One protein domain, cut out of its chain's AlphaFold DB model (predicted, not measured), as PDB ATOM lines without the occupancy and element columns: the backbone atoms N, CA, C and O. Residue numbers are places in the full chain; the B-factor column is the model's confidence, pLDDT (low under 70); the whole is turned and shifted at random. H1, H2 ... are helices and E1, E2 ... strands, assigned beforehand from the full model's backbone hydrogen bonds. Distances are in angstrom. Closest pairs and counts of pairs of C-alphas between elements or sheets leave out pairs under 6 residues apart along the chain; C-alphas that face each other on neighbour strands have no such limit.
ATOM      1  N   ILE A  28     143.702 119.833 105.645       79.31
ATOM      2  CA  ILE A  28     144.237 118.489 105.412       79.31
ATOM      3  C   ILE A  28     143.523 117.928 104.172       79.31
ATOM      4  O   ILE A  28     142.428 117.373 104.312       79.31
ATOM      5  N   PRO A  29     144.058 118.135 102.954       84.62
ATOM      6  CA  PRO A  29     143.478 117.581 101.741       84.62
ATOM      7  C   PRO A  29     143.887 116.115 101.570       84.62
ATOM      8  O   PRO A  29     145.067 115.776 101.619       84.62
ATOM      9  N   ILE A  30     142.906 115.254 101.324       87.06
ATOM     10  CA  ILE A  30     143.102 113.843 101.001       87.06
ATOM     11  C   ILE A  30     142.366 113.569  99.698       87.06
ATOM     12  O   ILE A  30     141.153 113.767  99.600       87.06
ATOM     13  N   GLU A  31     143.112 113.133  98.688       90.38
ATOM     14  CA  GLU A  31     142.551 112.699  97.414       90.38
ATOM     15  C   GLU A  31     142.351 111.188  97.425       90.38
ATOM     16  O   GLU A  31     143.263 110.429  97.748       90.38
ATOM     17  N   LEU A  32     141.150 110.758  97.053       90.19
ATOM     18  CA  LEU A  32     140.755 109.362  96.981       90.19
ATOM     19  C   LEU A  32     140.334 109.012  95.556       90.19
ATOM     20  O   LEU A  32     139.525 109.716  94.944       90.19
ATOM     21  N   ASN A  33     140.836 107.878  95.072       91.69
ATOM     22  CA  ASN A  33     140.343 107.210  93.873       91.69
ATOM     23  C   ASN A  33     139.698 105.897  94.315       91.69
ATOM     24  O   ASN A  33     140.393 104.984  94.749       91.69
ATOM     25  N   ILE A  34     138.374 105.816  94.226       91.81
ATOM     26  CA  ILE A  34     137.596 104.694  94.750       91.81
ATOM     27  C   ILE A  34     137.146 103.842  93.569       91.81
ATOM     28  O   ILE A  34     136.495 104.342  92.649       91.81
ATOM     29  N   ALA A  35     137.475 102.552  93.596       91.25
ATOM     30  CA  ALA A  35     137.037 101.609  92.573       91.25
ATOM     31  C   ALA A  35     135.500 101.543  92.468       91.25
ATOM     32  O   ALA A  35     134.768 101.965  93.368       91.25
ATOM     33  N   ALA A  36     135.001 101.014  91.354       90.94
ATOM     34  CA  ALA A  36     133.573 100.816  91.139       90.94
ATOM     35  C   ALA A  36     132.985  99.873  92.209       90.94
ATOM     36  O   ALA A  36     133.544  98.811  92.479       90.94
ATOM     37  N   GLY A  37     131.911 100.298  92.880       87.88
ATOM     38  CA  GLY A  37     131.297  99.610  94.026       87.88
ATOM     39  C   GLY A  37     132.194  99.506  95.266       87.88
ATOM     40  O   GLY A  37     131.841  98.829  96.231       87.88
ATOM     41  N   GLY A  38     133.371 100.135  95.231       92.62
ATOM     42  CA  GLY A  38     134.362 100.092  96.294       92.62
ATOM     43  C   GLY A  38     134.119 101.132  97.381       92.62
ATOM     44  O   GLY A  38     133.195 101.948  97.337       92.62
ATOM     45  N   PHE A  39     135.003 101.128  98.369       93.06
ATOM     46  CA  PHE A  39     135.047 102.147  99.405       93.06
ATOM     47  C   PHE A  39     136.488 102.400  99.833       93.06
ATOM     48  O   PHE A  39     137.339 101.526  99.711       93.06
ATOM     49  N   GLU A  40     136.720 103.583 100.383       92.94
ATOM     50  CA  GLU A  40     137.977 103.971 101.013       92.94
ATOM     51  C   GLU A  40     137.702 104.473 102.428       92.94
ATOM     52  O   GLU A  40     136.657 105.077 102.702       92.94
ATOM     53  N   VAL A  41     138.637 104.211 103.339       90.56
ATOM     54  CA  VAL A  41     138.547 104.661 104.731       90.56
ATOM     55  C   VAL A  41     139.692 105.613 105.014       90.56
ATOM     56  O   VAL A  41     140.861 105.256 104.923       90.56
ATOM     57  N   ILE A  42     139.336 106.831 105.398       87.81
ATOM     58  CA  ILE A  42     140.264 107.823 105.909       87.81
ATOM     59  C   ILE A  42     140.248 107.732 107.429       87.81
ATOM     60  O   ILE A  42     139.250 108.080 108.066       87.81
ATOM     61  N   ASP A  43     141.363 107.310 108.007       85.69
ATOM     62  CA  ASP A  43     141.585 107.367 109.446       85.69
ATOM     63  C   ASP A  43     142.436 108.596 109.796       85.69
ATOM     64  O   ASP A  43     143.654 108.624 109.594       85.69
ATOM     65  N   TYR A  44     141.793 109.643 110.318       80.06
ATOM     66  CA  TYR A  44     142.509 110.847 110.728       80.06
ATOM     67  C   TYR A  44     143.283 110.639 112.030       80.06
ATOM     68  O   TYR A  44     144.212 111.397 112.293       80.06
ATOM     69  N   GLU A  45     143.001 109.600 112.822       76.12
ATOM     70  CA  GLU A  45     143.846 109.272 113.975       76.12
ATOM     71  C   GLU A  45     145.253 108.847 113.543       76.12
ATOM     72  O   GLU A  45     146.192 108.968 114.322       76.12
ATOM     73  N   GLN A  46     145.446 108.411 112.295       78.00
ATOM     74  CA  GLN A  46     146.767 108.053 111.772       78.00
ATOM     75  C   GLN A  46     147.534 109.252 111.206       78.00
ATOM     76  O   GLN A  46     148.767 109.253 111.235       78.00
ATOM     77  N   HIS A  47     146.835 110.298 110.762       73.69
ATOM     78  CA  HIS A  47     147.451 111.465 110.137       73.69
ATOM     79  C   HIS A  47     148.179 112.333 111.179       73.69
ATOM     80  O   HIS A  47     147.578 112.774 112.160       73.69
ATOM     81  N   GLU A  48     149.466 112.634 110.965       68.88
ATOM     82  CA  GLU A  48     150.319 113.340 111.945       68.88
ATOM     83  C   GLU A  48     149.726 114.673 112.407       68.88
ATOM     84  O   GLU A  48     149.741 115.002 113.595       68.88
ATOM     85  N   VAL A  49     149.171 115.421 111.452       63.53
ATOM     86  CA  VAL A  49     148.478 116.677 111.725       63.53
ATOM     87  C   VAL A  49     147.230 116.418 112.571       63.53
ATOM     88  O   VAL A  49     147.083 117.024 113.623       63.53
ATOM     89  N   ALA A  50     146.351 115.493 112.193       65.94
ATOM     90  CA  ALA A  50     145.097 115.300 112.913       65.94
ATOM     91  C   ALA A  50     145.291 114.722 114.329       65.94
ATOM     92  O   ALA A  50     144.612 115.192 115.237       65.94
ATOM     93  N   LYS A  51     146.285 113.853 114.584       65.12
ATOM     94  CA  LYS A  51     146.629 113.365 115.945       65.12
ATOM     95  C   LYS A  51     146.730 114.476 116.993       65.12
ATOM     96  O   LYS A  51     146.359 114.277 118.145       65.12
ATOM     97  N   ARG A  52     147.239 115.646 116.598       62.66
ATOM     98  CA  ARG A  52     147.432 116.799 117.491       62.66
ATOM     99  C   ARG A  52     146.174 117.649 117.687       62.66
ATOM    100  O   ARG A  52     146.131 118.433 118.628       62.66
ATOM    101  N   TYR A  53     145.185 117.533 116.802       60.19
ATOM    102  CA  TYR A  53     144.071 118.484 116.697       60.19
ATOM    103  C   TYR A  53     142.696 117.817 116.561       60.19
ATOM    104  O   TYR A  53     141.744 118.467 116.132       60.19
ATOM    105  N   LEU A  54     142.575 116.536 116.915       63.78
ATOM    106  CA  LEU A  54     141.282 115.864 116.997       63.78
ATOM    107  C   LEU A  54     140.453 116.411 118.177       63.78
ATOM    108  O   LEU A  54     140.999 116.624 119.262       63.78
ATOM    109  N   PRO A  55     139.130 116.584 118.009       67.19
ATOM    110  CA  PRO A  55     138.357 116.312 116.795       67.19
ATOM    111  C   PRO A  55     138.452 117.424 115.730       67.19
ATOM    112  O   PRO A  55     138.560 118.607 116.056       67.19
ATOM    113  N   LEU A  56     138.367 117.032 114.451       74.56
ATOM    114  CA  LEU A  56     138.306 117.953 113.305       74.56
ATOM    115  C   LEU A  56     137.032 118.816 113.370       74.56
ATOM    116  O   LEU A  56     136.041 118.393 113.953       74.56
ATOM    117  N   ASN A  57     137.053 120.028 112.806       71.44
ATOM    118  CA  ASN A  57     135.961 121.002 112.970       71.44
ATOM    119  C   ASN A  57     135.183 121.290 111.687       71.44
ATOM    120  O   ASN A  57     134.002 121.603 111.753       71.44
ATOM    121  N   GLU A  58     135.822 121.209 110.527       78.12
ATOM    122  CA  GLU A  58     135.144 121.374 109.242       78.12
ATOM    123  C   GLU A  58     135.572 120.236 108.330       78.12
ATOM    124  O   GLU A  58     136.758 119.913 108.263       78.12
ATOM    125  N   ILE A  59     134.617 119.634 107.632       85.31
ATOM    126  CA  ILE A  59     134.887 118.644 106.595       85.31
ATOM    127  C   ILE A  59     134.184 119.099 105.337       85.31
ATOM    128  O   ILE A  59     132.969 119.285 105.316       85.31
ATOM    129  N   ILE A  60     134.966 119.270 104.285       86.81
ATOM    130  CA  ILE A  60     134.494 119.615 102.958       86.81
ATOM    131  C   ILE A  60     134.791 118.416 102.074       86.81
ATOM    132  O   ILE A  60     135.950 118.114 101.797       86.81
ATOM    133  N   THR A  61     133.748 117.733 101.625       88.56
ATOM    134  CA  THR A  61     133.877 116.670 100.633       88.56
ATOM    135  C   THR A  61     133.532 117.227  99.263       88.56
ATOM    136  O   THR A  61     132.429 117.726  99.053       88.56
ATOM    137  N   ILE A  62     134.478 117.138  98.335       89.94
ATOM    138  CA  ILE A  62     134.357 117.579  96.948       89.94
ATOM    139  C   ILE A  62     134.384 116.327  96.080       89.94
ATOM    140  O   ILE A  62     135.412 115.655  95.977       89.94
ATOM    141  N   ASN A  63     133.266 116.001  95.447       91.69
ATOM    142  CA  ASN A  63     133.207 114.903  94.499       91.69
ATOM    143  C   ASN A  63     133.546 115.434  93.105       91.69
ATOM    144  O   ASN A  63     132.724 116.071  92.457       91.69
ATOM    145  N   VAL A  64     134.775 115.193  92.658       90.50
ATOM    146  CA  VAL A  64     135.249 115.600  91.325       90.50
ATOM    147  C   VAL A  64     135.019 114.511  90.273       90.50
ATOM    148  O   VAL A  64     135.373 114.692  89.110       90.50
ATOM    149  N   GLY A  65     134.462 113.367  90.681       86.88
ATOM    150  CA  GLY A  65     134.098 112.264  89.805       86.88
ATOM    151  C   GLY A  65     132.751 112.463  89.110       86.88
ATOM    152  O   GLY A  65     132.014 113.419  89.357       86.88
ATOM    153  N   SER A  66     132.427 111.512  88.238       86.12
ATOM    154  CA  SER A  66     131.176 111.452  87.473       86.12
ATOM    155  C   SER A  66     130.060 110.672  88.172       86.12
ATOM    156  O   SER A  66     128.944 110.614  87.660       86.12
ATOM    157  N   VAL A  67     130.343 110.085  89.334       91.75
ATOM    158  CA  VAL A  67     129.423 109.210  90.067       91.75
ATOM    159  C   VAL A  67     129.152 109.741  91.462       91.75
ATOM    160  O   VAL A  67     130.030 110.372  92.049       91.75
ATOM    161  N   PRO A  68     127.963 109.502  92.023       91.75
ATOM    162  CA  PRO A  68     127.672 109.885  93.392       91.75
ATOM    163  C   PRO A  68     128.421 109.016  94.410       91.75
ATOM    164  O   PRO A  68     128.627 107.819  94.209       91.75
ATOM    165  N   VAL A  69     128.763 109.618  95.546       93.81
ATOM    166  CA  VAL A  69     129.429 108.931  96.660       93.81
ATOM    167  C   VAL A  69     128.674 109.143  97.964       93.81
ATOM    168  O   VAL A  69     128.079 110.195  98.194       93.81
ATOM    169  N   LYS A  70     128.727 108.149  98.850       94.19
ATOM    170  CA  LYS A  70     128.226 108.251 100.223       94.19
ATOM    171  C   LYS A  70     129.396 108.438 101.176       94.19
ATOM    172  O   LYS A  70     130.344 107.662 101.143       94.19
ATOM    173  N   VAL A  71     129.321 109.434 102.044       92.88
ATOM    174  CA  VAL A  71     130.325 109.703 103.078       92.88
ATOM    175  C   VAL A  71     129.729 109.332 104.424       92.88
ATOM    176  O   VAL A  71     128.703 109.878 104.808       92.88
ATOM    177  N   LEU A  72     130.364 108.405 105.130       91.88
ATOM    178  CA  LEU A  72     129.991 107.950 106.466       91.88
ATOM    179  C   LEU A  72     130.939 108.580 107.488       91.88
ATOM    180  O   LEU A  72     132.149 108.321 107.462       91.88
ATOM    181  N   TYR A  73     130.398 109.379 108.400       88.69
ATOM    182  CA  TYR A  73     131.167 110.019 109.462       88.69
ATOM    183  C   TYR A  73     131.359 109.045 110.622       88.69
ATOM    184  O   TYR A  73     130.419 108.393 111.071       88.69
ATOM    185  N   ASN A  74     132.601 108.895 111.090       86.69
ATOM    186  CA  ASN A  74     132.985 107.901 112.099       86.69
ATOM    187  C   ASN A  74     132.545 106.469 111.744       86.69
ATOM    188  O   ASN A  74     132.315 105.654 112.630       86.69
ATOM    189  N   GLN A  75     132.401 106.182 110.443       85.00
ATOM    190  CA  GLN A  75     131.892 104.908 109.918       85.00
ATOM    191  C   GLN A  75     130.472 104.547 110.399       85.00
ATOM    192  O   GLN A  75     130.057 103.397 110.284       85.00
ATOM    193  N   SER A  76     129.709 105.522 110.902       87.56
ATOM    194  CA  SER A  76     128.324 105.331 111.327       87.56
ATOM    195  C   SER A  76     127.380 105.386 110.131       87.56
ATOM    196  O   SER A  76     127.374 106.357 109.378       87.56
ATOM    197  N   GLU A  77     126.533 104.370 109.971       83.00
ATOM    198  CA  GLU A  77     125.514 104.340 108.911       83.00
ATOM    199  C   GLU A  77     124.416 105.391 109.094       83.00
ATOM    200  O   GLU A  77     123.804 105.813 108.111       83.00
ATOM    201  N   TYR A  78     124.201 105.829 110.338       84.94
ATOM    202  CA  TYR A  78     123.197 106.825 110.717       84.94
ATOM    203  C   TYR A  78     123.691 108.268 110.577       84.94
ATOM    204  O   TYR A  78     122.878 109.188 110.600       84.94
ATOM    205  N   ASP A  79     125.003 108.470 110.441       88.00
ATOM    206  CA  ASP A  79     125.609 109.782 110.226       88.00
ATOM    207  C   ASP A  79     126.322 109.783 108.875       88.00
ATOM    208  O   ASP A  79     127.519 109.502 108.764       88.00
ATOM    209  N   ALA A  80     125.543 110.040 107.824       89.75
ATOM    210  CA  ALA A  80     125.982 109.908 106.448       89.75
ATOM    211  C   ALA A  80     125.481 111.057 105.575       89.75
ATOM    212  O   ALA A  80     124.329 111.464 105.692       89.75
ATOM    213  N   ASP A  81     126.315 111.487 104.632       91.12
ATOM    214  CA  ASP A  81     125.929 112.418 103.575       91.12
ATOM    215  C   ASP A  81     126.066 111.771 102.197       91.12
ATOM    216  O   ASP A  81     126.940 110.934 101.955       91.12
ATOM    217  N   TYR A  82     125.209 112.191 101.271       92.31
ATOM    218  CA  TYR A  82     125.257 111.781  99.872       92.31
ATOM    219  C   TYR A  82     125.792 112.927  99.020       92.31
ATOM    220  O   TYR A  82     125.120 113.943  98.860       92.31
ATOM    221  N   VAL A  83     126.987 112.770  98.457       91.69
ATOM    222  CA  VAL A  83     127.633 113.798  97.638       91.69
ATOM    223  C   VAL A  83     127.387 113.476  96.158       91.69
ATOM    224  O   VAL A  83     127.920 112.478  95.656       91.69
ATOM    225  N   PRO A  84     126.603 114.291  95.426       91.44
ATOM    226  CA  PRO A  84     126.375 114.065  94.002       91.44
ATOM    227  C   PRO A  84     127.671 114.243  93.199       91.44
ATOM    228  O   PRO A  84     128.622 114.865  93.673       91.44
ATOM    229  N   ALA A  85     127.709 113.702  91.980       88.50
ATOM    230  CA  ALA A  85     128.816 113.912  91.046       88.50
ATOM    231  C   ALA A  85     129.029 115.412  90.778       88.50
ATOM    232  O   ALA A  85     128.062 116.147  90.575       88.50
ATOM    233  N   GLY A  86     130.277 115.883  90.819       86.50
ATOM    234  CA  GLY A  86     130.604 117.314  90.731       86.50
ATOM    235  C   GLY A  86     130.185 118.154  91.950       86.50
ATOM    236  O   GLY A  86     130.347 119.373  91.936       86.50
ATOM    237  N   GLY A  87     129.609 117.534  92.984       89.56
ATOM    238  CA  GLY A  87     129.037 118.210  94.141       89.56
ATOM    239  C   GLY A  87     130.037 118.511  95.253       89.56
ATOM    240  O   GLY A  87     131.102 117.901  95.360       89.56
ATOM    241  N   VAL A  88     129.644 119.433  96.134       90.94
ATOM    242  CA  VAL A  88     130.385 119.768  97.353       90.94
ATOM    243  C   VAL A  88     129.445 119.708  98.545       90.94
ATOM    244  O   VAL A  88     128.390 120.339  98.533       90.94
ATOM    245  N   ILE A  89     129.845 118.980  99.585       89.69
ATOM    246  CA  ILE A  89     129.173 118.990 100.885       89.69
ATOM    247  C   ILE A  89     130.145 119.497 101.930       89.69
ATOM    248  O   ILE A  89     131.283 119.037 102.021       89.69
ATOM    249  N   LYS A  90     129.670 120.449 102.726       87.94
ATOM    250  CA  LYS A  90     130.405 121.032 103.834       87.94
ATOM    251  C   LYS A  90     129.660 120.735 105.128       87.94
ATOM    252  O   LYS A  90     128.489 121.077 105.253       87.94
ATOM    253  N   GLN A  91     130.365 120.137 106.079       84.62
ATOM    254  CA  GLN A  91     129.885 119.902 107.432       84.62
ATOM    255  C   GLN A  91     130.755 120.663 108.424       84.62
ATOM    256  O   GLN A  91     131.971 120.473 108.477       84.62
ATOM    257  N   GLU A  92     130.119 121.531 109.203       81.44
ATOM    258  CA  GLU A  92     130.754 122.297 110.272       81.44
ATOM    259  C   GLU A  92     130.462 121.651 111.629       81.44
ATOM    260  O   GLU A  92     129.412 121.051 111.845       81.44
ATOM    261  N   HIS A  93     131.406 121.783 112.554       72.69
ATOM    262  CA  HIS A  93     131.298 121.371 113.951       72.69
ATOM    263  C   HIS A  93     131.009 119.878 114.188       72.69
ATOM    264  O   HIS A  93     130.567 119.501 115.275       72.69
ATOM    265  N   LYS A  94     131.306 118.998 113.220       73.38
ATOM    266  CA  LYS A  94     131.226 117.545 113.423       73.38
ATOM    267  C   LYS A  94     132.498 117.004 114.059       73.38
ATOM    268  O   LYS A  94     133.577 117.126 113.496       73.38
ATOM    269  N   SER A  95     132.351 116.305 115.181       75.75
ATOM    270  CA  SER A  95     133.456 115.571 115.793       75.75
ATOM    271  C   SER A  95     133.755 114.292 115.013       75.75
ATOM    272  O   SER A  95     133.134 113.253 115.249       75.75
ATOM    273  N   VAL A  96     134.723 114.358 114.102       78.00
ATOM    274  CA  VAL A  96     135.084 113.233 113.232       78.00
ATOM    275  C   VAL A  96     136.511 112.776 113.486       78.00
ATOM    276  O   VAL A  96     137.439 113.583 113.548       78.00
ATOM    277  N   ARG A  97     136.657 111.459 113.610       80.62
ATOM    278  CA  ARG A  97     137.920 110.729 113.750       80.62
ATOM    279  C   ARG A  97     138.253 109.936 112.495       80.62
ATOM    280  O   ARG A  97     139.408 109.864 112.100       80.62
ATOM    281  N   SER A  98     137.236 109.409 111.823       86.88
ATOM    282  CA  SER A  98     137.407 108.678 110.569       86.88
ATOM    283  C   SER A  98     136.268 108.966 109.602       86.88
ATOM    284  O   SER A  98     135.139 109.205 110.025       86.88
ATOM    285  N   LEU A  99     136.534 108.867 108.307       89.69
ATOM    286  CA  LEU A  99     135.525 108.916 107.253       89.69
ATOM    287  C   LEU A  99     135.591 107.636 106.437       89.69
ATOM    288  O   LEU A  99     136.677 107.178 106.102       89.69
ATOM    289  N   LYS A 100     134.437 107.095 106.060       91.94
ATOM    290  CA  LYS A 100     134.361 106.055 105.033       91.94
ATOM    291  C   LYS A 100     133.623 106.617 103.828       91.94
ATOM    292  O   LYS A 100     132.463 106.998 103.943       91.94
ATOM    293  N   VAL A 101     134.302 106.686 102.690       91.75
ATOM    294  CA  VAL A 101     133.728 107.161 101.430       91.75
ATOM    295  C   VAL A 101     133.422 105.946 100.570       91.75
ATOM    296  O   VAL A 101     134.302 105.141 100.284       91.75
ATOM    297  N   VAL A 102     132.160 105.787 100.196       94.25
ATOM    298  CA  VAL A 102     131.641 104.639  99.452       94.25
ATOM    299  C   VAL A 102     131.230 105.106  98.066       94.25
ATOM    300  O   VAL A 102     130.449 106.051  97.933       94.25
ATOM    301  N   ASN A 103     131.740 104.433  97.039       93.88
ATOM    302  CA  ASN A 103     131.265 104.608  95.678       93.88
ATOM    303  C   ASN A 103     129.947 103.847  95.509       93.88
ATOM    304  O   ASN A 103     129.881 102.644  95.754       93.88
ATOM    305  N   LEU A 104     128.893 104.561  95.121       91.25
ATOM    306  CA  LEU A 104     127.566 103.974  94.955       91.25
ATOM    307  C   LEU A 104     127.321 103.440  93.543       91.25
ATOM    308  O   LEU A 104     126.326 102.751  93.325       91.25
ATOM    309  N   ASP A 105     128.210 103.747  92.600       90.25
ATOM    310  CA  ASP A 105     128.178 103.208  91.247       90.25
ATOM    311  C   ASP A 105     129.093 101.980  91.151       90.25
ATOM    312  O   ASP A 105     130.263 102.023  91.532       90.25
ATOM    313  N   SER A 106     128.557 100.877  90.634       88.62
ATOM    314  CA  SER A 106     129.268  99.618  90.398       88.62
ATOM    315  C   SER A 106     129.983  99.558  89.046       88.62
ATOM    316  O   SER A 106     130.678  98.579  88.774       88.62
ATOM    317  N   THR A 107     129.845 100.587  88.206       89.38
ATOM    318  CA  THR A 107     130.392 100.614  86.844       89.38
ATOM    319  C   THR A 107     131.598 101.535  86.688       89.38
ATOM    320  O   THR A 107     132.581 101.137  86.065       89.38
ATOM    321  N   ASN A 108     131.574 102.730  87.282       90.25
ATOM    322  CA  ASN A 108     132.655 103.707  87.152       90.25
ATOM    323  C   ASN A 108     133.363 103.959  88.485       90.25
ATOM    324  O   ASN A 108     132.767 103.882  89.560       90.25
ATOM    325  N   ALA A 109     134.648 104.303  88.413       89.12
ATOM    326  CA  ALA A 109     135.408 104.747  89.575       89.12
ATOM    327  C   ALA A 109     134.972 106.154  90.021       89.12
ATOM    328  O   ALA A 109     134.673 107.019  89.195       89.12
ATOM    329  N   ALA A 110     134.991 106.396  91.330       90.12
ATOM    330  CA  ALA A 110     134.762 107.714  91.907       90.12
ATOM    331  C   ALA A 110     136.089 108.412  92.209       90.12
ATOM    332  O   ALA A 110     137.068 107.775  92.606       90.12
ATOM    333  N   LYS A 111     136.102 109.740  92.086       92.38
ATOM    334  CA  LYS A 111     137.223 110.575  92.518       92.38
ATOM    335  C   LYS A 111     136.726 111.639  93.484       92.38
ATOM    336  O   LYS A 111     135.849 112.433  93.145       92.38
ATOM    337  N   VAL A 112     137.286 111.655  94.687       90.88
ATOM    338  CA  VAL A 112     136.817 112.507  95.783       90.88
ATOM    339  C   VAL A 112     138.004 113.193  96.436       90.88
ATOM    340  O   VAL A 112     139.035 112.574  96.674       90.88
ATOM    341  N   ILE A 113     137.851 114.475  96.741       90.38
ATOM    342  CA  ILE A 113     138.803 115.248  97.528       90.38
ATOM    343  C   ILE A 113     138.114 115.592  98.839       90.38
ATOM    344  O   ILE A 113     137.094 116.281  98.849       90.38
ATOM    345  N   VAL A 114     138.670 115.130  99.950       87.12
ATOM    346  CA  VAL A 114     138.200 115.495 101.283       87.12
ATOM    347  C   VAL A 114     139.167 116.509 101.864       87.12
ATOM    348  O   VAL A 114     140.366 116.262 101.927       87.12
ATOM    349  N   ARG A 115     138.657 117.663 102.285       86.56
ATOM    350  CA  ARG A 115     139.420 118.669 103.021       86.56
ATOM    351  C   ARG A 115     138.893 118.718 104.439       86.56
ATOM    352  O   ARG A 115     137.723 119.034 104.641       86.56
ATOM    353  N   ALA A 116     139.745 118.427 105.408       81.62
ATOM    354  CA  ALA A 116     139.415 118.623 106.809       81.62
ATOM    355  C   ALA A 116     140.137 119.852 107.361       81.62
ATOM    356  O   ALA A 116     141.331 120.013 107.121       81.62
ATOM    357  N   LYS A 117     139.438 120.687 108.133       77.06
ATOM    358  CA  LYS A 117     140.061 121.765 108.907       77.06
ATOM    359  C   LYS A 117     140.126 121.428 110.375       77.06
ATOM    360  O   LYS A 117     139.206 120.840 110.958       77.06
ATOM    361  N   LYS A 118     141.213 121.887 110.983       72.38
ATOM    362  CA  LYS A 118     141.401 121.848 112.427       72.38
ATOM    363  C   LYS A 118     140.335 122.681 113.144       72.38
ATOM    364  O   LYS A 118     139.776 123.640 112.610       72.38
ATOM    365  N   LYS A 119     140.071 122.324 114.401       66.38
ATOM    366  CA  LYS A 119     139.346 123.201 115.319       66.38
ATOM    367  C   LYS A 119     140.274 124.352 115.723       66.38
ATOM    368  O   LYS A 119     141.373 124.071 116.205       66.38
ATOM    369  N   PRO A 120     139.872 125.629 115.580       62.00
ATOM    370  CA  PRO A 120     140.581 126.706 116.254       62.00
ATOM    371  C   PRO A 120     140.541 126.430 117.755       62.00
ATOM    372  O   PRO A 120     139.470 126.291 118.348       62.00
TER     373      PRO A 120
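What this domain is: This is residues 28 to 120 of the 132 residues of an uncharacterized protein of Archaeoglobus veneficus (strain DSM 11195 / SNP6) (UniProt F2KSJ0). Two twisted four-stranded sheets lie face to face as a sandwich, their strands nearly aligned, with a short helix, H1, at one end. The chain winds over both sheets as a jelly roll, one long hairpin of four nested antiparallel pairs: E1 with E8, E2 with E7, E3 with E6, E4 with E5. The 93 printed residues run E1 E2 H1 E3 E4 E5 E6 E7 E8; the antiparallel sheets have the orders E1 E8 E3 E6 and E2 E7 E4 E5. The class is mostly strand, and the whole is compact, with a radius of gyration of the C-alphas of 12.4 A and spans of 39 by 24 by 21 A.

Where its parts are: One sheet holds E1, residues 28 to 34, 18.7 A, from C-alpha 28 at (144.237, 118.489, 105.412); E8, 110 to 117, 22.7 A, ending at C-alpha 117 at (140.061, 121.765, 108.907); E3, 56 to 63, 19.7 A; and E6, 88 to 96, 17.8 A, which bends by 95 degrees at residue 93. The other holds E2, 39 to 43; E7, 98 to 103, 16.6 A; E4, 69 to 73; and E5, 80 to 83. H1 is residues 48 to 53.

How they stand to each other: In the first sheet, strongly twisted, N 30 and O 114 of E1 and E8 are 2.8 A apart, N 115 and O 60 of E8 and E3 2.8 A, and N 59 and O 91 of E3 and E6 2.9 A, each within hydrogen-bond range. In the second, N 42 and O 99 of E2 and E7, N 72 and O 100 of E4 and E7, and N 71 and O 81 of the hairpin E4 and E5 are each 2.8 A apart, also within range. The sheets' facing parts are 8.5 A centre to centre, their strands at 10 degrees. H1 only grazes the first sheet, with residues 49 to 53; its closest C-alpha pair with E3 is Ala 50 and Leu 56, 7.3 A. In H1, 0 of 2 O i to N i+4 pairs and 2 of 3 O i to N i+3 pairs are within range.

The domain as a whole: The C-alphas farthest apart, those of Thr 107 and Pro 120, are 40.6 A apart. The printed part has no cut and no long link. The mean pLDDT of the printed part is 84.5, with residues 48 to 55 and 119 to 120 under 70.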